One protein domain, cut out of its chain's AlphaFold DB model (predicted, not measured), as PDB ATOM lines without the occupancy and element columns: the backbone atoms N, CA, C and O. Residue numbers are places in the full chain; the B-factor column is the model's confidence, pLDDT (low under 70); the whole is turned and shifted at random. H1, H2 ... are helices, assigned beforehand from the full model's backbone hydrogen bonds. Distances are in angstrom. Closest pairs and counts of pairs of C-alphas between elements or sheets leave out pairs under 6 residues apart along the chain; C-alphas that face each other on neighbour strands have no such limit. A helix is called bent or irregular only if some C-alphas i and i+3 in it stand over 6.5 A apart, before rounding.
ATOM      1  N   ALA A   5     -46.027  -5.386  -4.754       71.50
ATOM      2  CA  ALA A   5     -45.923  -4.946  -6.145       71.50
ATOM      3  C   ALA A   5     -44.488  -4.876  -6.708       71.50
ATOM      4  O   ALA A   5     -44.323  -4.764  -7.913       71.50
ATOM      5  N   HIS A   6     -43.458  -4.915  -5.860       69.44
ATOM      6  CA  HIS A   6     -42.053  -4.811  -6.272       69.44
ATOM      7  C   HIS A   6     -41.210  -5.979  -5.746       69.44
ATOM      8  O   HIS A   6     -39.981  -5.900  -5.723       69.44
ATOM      9  N   ALA A   7     -41.855  -7.029  -5.231       72.19
ATOM     10  CA  ALA A   7     -41.167  -8.124  -4.564       72.19
ATOM     11  C   ALA A   7     -40.240  -8.885  -5.522       72.19
ATOM     12  O   ALA A   7     -39.105  -9.165  -5.148       72.19
ATOM     13  N   GLU A   8     -40.690  -9.146  -6.751       72.62
ATOM     14  CA  GLU A   8     -39.928  -9.909  -7.749       72.62
ATOM     15  C   GLU A   8     -38.585  -9.251  -8.094       72.62
ATOM     16  O   GLU A   8     -37.560  -9.929  -8.128       72.62
ATOM     17  N   ASP A   9     -38.561  -7.924  -8.228       75.31
ATOM     18  CA  ASP A   9     -37.346  -7.191  -8.595       75.31
ATOM     19  C   ASP A   9     -36.467  -6.849  -7.387       75.31
ATOM     20  O   ASP A   9     -35.234  -6.903  -7.448       75.31
ATOM     21  N   LEU A  10     -37.087  -6.470  -6.266       76.50
ATOM     22  CA  LEU A  10     -36.347  -5.947  -5.119       76.50
ATOM     23  C   LEU A  10     -35.815  -7.050  -4.212       76.50
ATOM     24  O   LEU A  10     -34.727  -6.890  -3.666       76.50
ATOM     25  N   VAL A  11     -36.527  -8.165  -4.026       76.19
ATOM     26  CA  VAL A  11     -36.074  -9.233  -3.116       76.19
ATOM     27  C   VAL A  11     -34.696  -9.789  -3.510       76.19
ATOM     28  O   VAL A  11     -33.844  -9.882  -2.620       76.19
ATOM     29  N   PRO A  12     -34.393 -10.074  -4.792       79.00
ATOM     30  CA  PRO A  12     -33.060 -10.525  -5.194       79.00
ATOM     31  C   PRO A  12     -31.960  -9.494  -4.912       79.00
ATOM     32  O   PRO A  12     -30.882  -9.845  -4.422       79.00
ATOM     33  N   ALA A  13     -32.226  -8.212  -5.182       77.12
ATOM     34  CA  ALA A  13     -31.265  -7.136  -4.948       77.12
ATOM     35  C   ALA A  13     -31.008  -6.918  -3.447       77.12
ATOM     36  O   ALA A  13     -29.852  -6.812  -3.024       77.12
ATOM     37  N   LEU A  14     -32.069  -6.954  -2.637       74.50
ATOM     38  CA  LEU A  14     -31.994  -6.928  -1.177       74.50
ATOM     39  C   LEU A  14     -31.168  -8.116  -0.669       74.50
ATOM     40  O   LEU A  14     -30.229  -7.931   0.097       74.50
ATOM     41  N   TRP A  15     -31.429  -9.335  -1.145       72.56
ATOM     42  CA  TRP A  15     -30.684 -10.520  -0.711       72.56
ATOM     43  C   TRP A  15     -29.193 -10.452  -1.067       72.56
ATOM     44  O   TRP A  15     -28.329 -10.768  -0.245       72.56
ATOM     45  N   LYS A  16     -28.865  -9.957  -2.267       78.44
ATOM     46  CA  LYS A  16     -27.477  -9.725  -2.689       78.44
ATOM     47  C   LYS A  16     -26.769  -8.713  -1.783       78.44
ATOM     48  O   LYS A  16     -25.627  -8.952  -1.386       78.44
ATOM     49  N   ALA A  17     -27.444  -7.620  -1.422       75.69
ATOM     50  CA  ALA A  17     -26.913  -6.613  -0.504       75.69
ATOM     51  C   ALA A  17     -26.699  -7.164   0.920       75.69
ATOM     52  O   ALA A  17     -25.697  -6.833   1.554       75.69
ATOM     53  N   ALA A  18     -27.586  -8.043   1.403       71.31
ATOM     54  CA  ALA A  18     -27.428  -8.746   2.683       71.31
ATOM     55  C   ALA A  18     -26.157  -9.591   2.706       71.31
ATOM     56  O   ALA A  18     -25.323  -9.464   3.606       71.31
ATOM     57  N   ARG A  19     -26.000 -10.438   1.683       74.06
ATOM     58  CA  ARG A  19     -24.889 -11.389   1.602       74.06
ATOM     59  C   ARG A  19     -23.541 -10.685   1.513       74.06
ATOM     60  O   ARG A  19     -22.594 -11.130   2.150       74.06
ATOM     61  N   ALA A  20     -23.469  -9.554   0.808       79.38
ATOM     62  CA  ALA A  20     -22.267  -8.716   0.768       79.38
ATOM     63  C   ALA A  20     -21.848  -8.184   2.155       79.38
ATOM     64  O   ALA A  20     -20.686  -7.846   2.357       79.38
ATOM     65  N   ARG A  21     -22.778  -8.134   3.118       71.25
ATOM     66  CA  ARG A  21     -22.550  -7.711   4.510       71.25
ATOM     67  C   ARG A  21     -22.472  -8.892   5.490       71.25
ATOM     68  O   ARG A  21     -22.496  -8.672   6.695       71.25
ATOM     69  N   GLY A  22     -22.404 -10.128   4.990       70.69
ATOM     70  CA  GLY A  22     -22.352 -11.341   5.813       70.69
ATOM     71  C   GLY A  22     -23.684 -11.737   6.463       70.69
ATOM     72  O   GLY A  22     -23.697 -12.605   7.329       70.69
ATOM     73  N   ILE A  23     -24.804 -11.130   6.059       66.94
ATOM     74  CA  ILE A  23     -26.139 -11.476   6.561       66.94
ATOM     75  C   ILE A  23     -26.658 -12.670   5.749       66.94
ATOM     76  O   ILE A  23     -26.846 -12.568   4.537       66.94
ATOM     77  N   THR A  24     -26.858 -13.810   6.412       64.31
ATOM     78  CA  THR A  24     -27.242 -15.091   5.782       64.31
ATOM     79  C   THR A  24     -28.648 -15.564   6.144       64.31
ATOM     80  O   THR A  24     -29.102 -16.578   5.622       64.31
ATOM     81  N   GLY A  25     -29.345 -14.831   7.011       60.31
ATOM     82  CA  GLY A  25     -30.722 -15.105   7.411       60.31
ATOM     83  C   GLY A  25     -31.674 -13.969   7.027       60.31
ATOM     84  O   GLY A  25     -31.231 -12.868   6.692       60.31
ATOM     85  N   PRO A  26     -32.995 -14.195   7.119       55.03
ATOM     86  CA  PRO A  26     -34.000 -13.147   6.929       55.03
ATOM     87  C   PRO A  26     -33.966 -12.081   8.041       55.03
ATOM     88  O   PRO A  26     -34.725 -11.114   7.984       55.03
ATOM     89  N   ASP A  27     -33.093 -12.248   9.034       56.44
ATOM     90  CA  ASP A  27     -32.956 -11.434  10.233       56.44
ATOM     91  C   ASP A  27     -31.947 -10.303  10.018       56.44
ATOM     92  O   ASP A  27     -30.741 -10.442  10.225       56.44
ATOM     93  N   TRP A  28     -32.457  -9.156   9.575       62.09
ATOM     94  CA  TRP A  28     -31.660  -7.954   9.367       62.09
ATOM     95  C   TRP A  28     -31.770  -7.062  10.602       62.09
ATOM     96  O   TRP A  28     -32.866  -6.700  11.024       62.09
ATOM     97  N   SER A  29     -30.638  -6.697  11.206       58.34
ATOM     98  CA  SER A  29     -30.639  -5.837  12.392       58.34
ATOM     99  C   SER A  29     -31.039  -4.392  12.054       58.34
ATOM    100  O   SER A  29     -30.934  -3.939  10.909       58.34
ATOM    101  N   ALA A  30     -31.459  -3.625  13.067       56.38
ATOM    102  CA  ALA A  30     -31.831  -2.213  12.910       56.38
ATOM    103  C   ALA A  30     -30.684  -1.339  12.363       56.38
ATOM    104  O   ALA A  30     -30.927  -0.394  11.624       56.38
ATOM    105  N   ARG A  31     -29.421  -1.686  12.652       56.28
ATOM    106  CA  ARG A  31     -28.229  -1.005  12.099       56.28
ATOM    107  C   ARG A  31     -27.888  -1.430  10.660       56.28
ATOM    108  O   ARG A  31     -26.880  -0.996  10.104       56.28
ATOM    109  N   GLY A  32     -28.695  -2.304  10.066       56.66
ATOM    110  CA  GLY A  32     -28.370  -3.035   8.850       56.66
ATOM    111  C   GLY A  32     -29.321  -2.813   7.686       56.66
ATOM    112  O   GLY A  32     -29.272  -3.642   6.787       56.66
ATOM    113  N   MET A  33     -30.155  -1.758   7.672       65.94
ATOM    114  CA  MET A  33     -31.162  -1.570   6.614       65.94
ATOM    115  C   MET A  33     -30.552  -1.788   5.212       65.94
ATOM    116  O   MET A  33     -29.483  -1.231   4.920       65.94
ATOM    117  N   PRO A  34     -31.180  -2.620   4.360       67.12
ATOM    118  CA  PRO A  34     -30.689  -2.868   3.015       67.12
ATOM    119  C   PRO A  34     -30.583  -1.590   2.191       67.12
ATOM    120  O   PRO A  34     -31.501  -0.765   2.194       67.12
ATOM    121  N   SER A  35     -29.525  -1.486   1.384       62.25
ATOM    122  CA  SER A  35     -29.581  -0.607   0.221       62.25
ATOM    123  C   SER A  35     -30.773  -1.045  -0.637       62.25
ATOM    124  O   SER A  35     -30.971  -2.236  -0.861       62.25
ATOM    125  N   GLN A  36     -31.588  -0.082  -1.077       66.62
ATOM    126  CA  GLN A  36     -32.846  -0.307  -1.812       66.62
ATOM    127  C   GLN A  36     -34.046  -0.789  -0.975       66.62
ATOM    128  O   GLN A  36     -35.092  -1.108  -1.546       66.62
ATOM    129  N   CYS A  37     -33.955  -0.789   0.365       68.81
ATOM    130  CA  CYS A  37     -35.153  -0.888   1.201       68.81
ATOM    131  C   CYS A  37     -36.112   0.257   0.842       68.81
ATOM    132  O   CYS A  37     -35.717   1.420   0.831       68.81
ATOM    133  N   ARG A  38     -37.364  -0.078   0.517       77.50
ATOM    134  CA  ARG A  38     -38.395   0.912   0.163       77.50
ATOM    135  C   ARG A  38     -39.181   1.420   1.371       77.50
ATOM    136  O   ARG A  38     -40.002   2.312   1.210       77.50
ATOM    137  N   LEU A  39     -38.971   0.824   2.544       76.56
ATOM    138  CA  LEU A  39     -39.506   1.349   3.796       76.56
ATOM    139  C   LEU A  39     -38.621   2.510   4.245       76.56
ATOM    140  O   LEU A  39     -37.397   2.408   4.153       76.56
ATOM    141  N   ASP A  40     -39.234   3.579   4.745       79.19
ATOM    142  CA  ASP A  40     -38.505   4.572   5.526       79.19
ATOM    143  C   ASP A  40     -38.026   3.969   6.864       79.19
ATOM    144  O   ASP A  40     -38.354   2.834   7.222       79.19
ATOM    145  N   ASP A  41     -37.196   4.713   7.595       74.25
ATOM    146  CA  ASP A  41     -36.588   4.237   8.843       74.25
ATOM    147  C   ASP A  41     -37.637   3.947   9.937       74.25
ATOM    148  O   ASP A  41     -37.475   3.003  10.712       74.25
ATOM    149  N   GLU A  42     -38.748   4.687   9.969       77.81
ATOM    150  CA  GLU A  42     -39.840   4.461  10.920       77.81
ATOM    151  C   GLU A  42     -40.586   3.160  10.610       77.81
ATOM    152  O   GLU A  42     -40.703   2.289  11.478       77.81
ATOM    153  N   ALA A  43     -41.009   2.967   9.363       71.94
ATOM    154  CA  ALA A  43     -41.686   1.766   8.895       71.94
ATOM    155  C   ALA A  43     -40.769   0.535   8.938       71.94
ATOM    156  O   ALA A  43     -41.231  -0.577   9.205       71.94
ATOM    157  N   TYR A  44     -39.464   0.706   8.716       75.25
ATOM    158  CA  TYR A  44     -38.476  -0.361   8.874       75.25
ATOM    159  C   TYR A  44     -38.310  -0.762  10.346       75.25
ATOM    160  O   TYR A  44     -38.314  -1.952  10.663       75.25
ATOM    161  N   ARG A  45     -38.240   0.199  11.275       73.75
ATOM    162  CA  ARG A  45     -38.207  -0.092  12.720       73.75
ATOM    163  C   ARG A  45     -39.512  -0.703  13.215       73.75
ATOM    164  O   ARG A  45     -39.454  -1.620  14.029       73.75
ATOM    165  N   ALA A  46     -40.661  -0.234  12.731       73.06
ATOM    166  CA  ALA A  46     -41.965  -0.826  13.026       73.06
ATOM    167  C   ALA A  46     -42.018  -2.282  12.549       73.06
ATOM    168  O   ALA A  46     -42.362  -3.169  13.323       73.06
ATOM    169  N   LEU A  47     -41.544  -2.550  11.325       73.44
ATOM    170  CA  LEU A  47     -41.407  -3.912  10.821       73.44
ATOM    171  C   LEU A  47     -40.553  -4.767  11.764       73.44
ATOM    172  O   LEU A  47     -41.000  -5.838  12.152       73.44
ATOM    173  N   LEU A  48     -39.358  -4.307  12.156       68.62
ATOM    174  CA  LEU A  48     -38.477  -5.060  13.059       68.62
ATOM    175  C   LEU A  48     -39.088  -5.290  14.444       68.62
ATOM    176  O   LEU A  48     -38.897  -6.364  15.011       68.62
ATOM    177  N   LYS A  49     -39.842  -4.317  14.968       66.31
ATOM    178  CA  LYS A  49     -40.586  -4.454  16.225       66.31
ATOM    179  C   LYS A  49     -41.683  -5.502  16.155       66.31
ATOM    180  O   LYS A  49     -42.078  -5.960  17.208       66.31
ATOM    181  N   GLU A  50     -42.162  -5.879  14.974       68.12
ATOM    182  CA  GLU A  50     -43.236  -6.863  14.784       68.12
ATOM    183  C   GLU A  50     -42.713  -8.265  14.411       68.12
ATOM    184  O   GLU A  50     -43.494  -9.217  14.300       68.12
ATOM    185  N   ARG A  51     -41.393  -8.424  14.227       73.12
ATOM    186  CA  ARG A  51     -40.768  -9.705  13.861       73.12
ATOM    187  C   ARG A  51     -40.397 -10.550  15.070       73.12
ATOM    188  O   ARG A  51     -40.021 -10.045  16.124       73.12
TER     189      ARG A  51
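This is residues 5 to 51 of the 127 residues of an uncharacterized protein of Amycolatopsis lurida NRRL 2430 (UniProt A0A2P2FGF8). Two helices, a long H1 and a shorter H2 set crosswise to it, form opposite sides of a small domain, and the long looping link of residues 21 to 40 winds through the space between them. The helices have no contact with each other. The printed part has 47 residues, with H1 then H2 and no named strand; the class is all helix. It is compact and rounded, with a radius of gyration of the C-alphas of 10.4 A and spans of 26 by 23 by 16 A.

H1, residues 5 to 20, begins at C-alpha 5 (-45.923, -4.946, -6.145) and measures 24.9 A. It is irregular, with C-alphas 5 and 8 7.9 A apart, and has a kink of 35 degrees near residue 12. H2, residues 41 to 49, measures 12.1 A and ends at C-alpha 49 (-40.586, -4.454, 16.225).

H1 and H2 are apart, with no C-alpha of the one within 8 A of the other. In H2 every O i to N i+4 pair is within hydrogen-bond range; in H1, 9 of 12 are.

The C-alphas farthest apart, of Ala 5 and Gly 22, are 27.2 A apart. The printed part has no cut. The link from H1 to H2 is long, 20 residues. Mean pLDDT of the printed part is 70.0; residue 6, residues 23 to 37 and residues 48 to 50 are under 70.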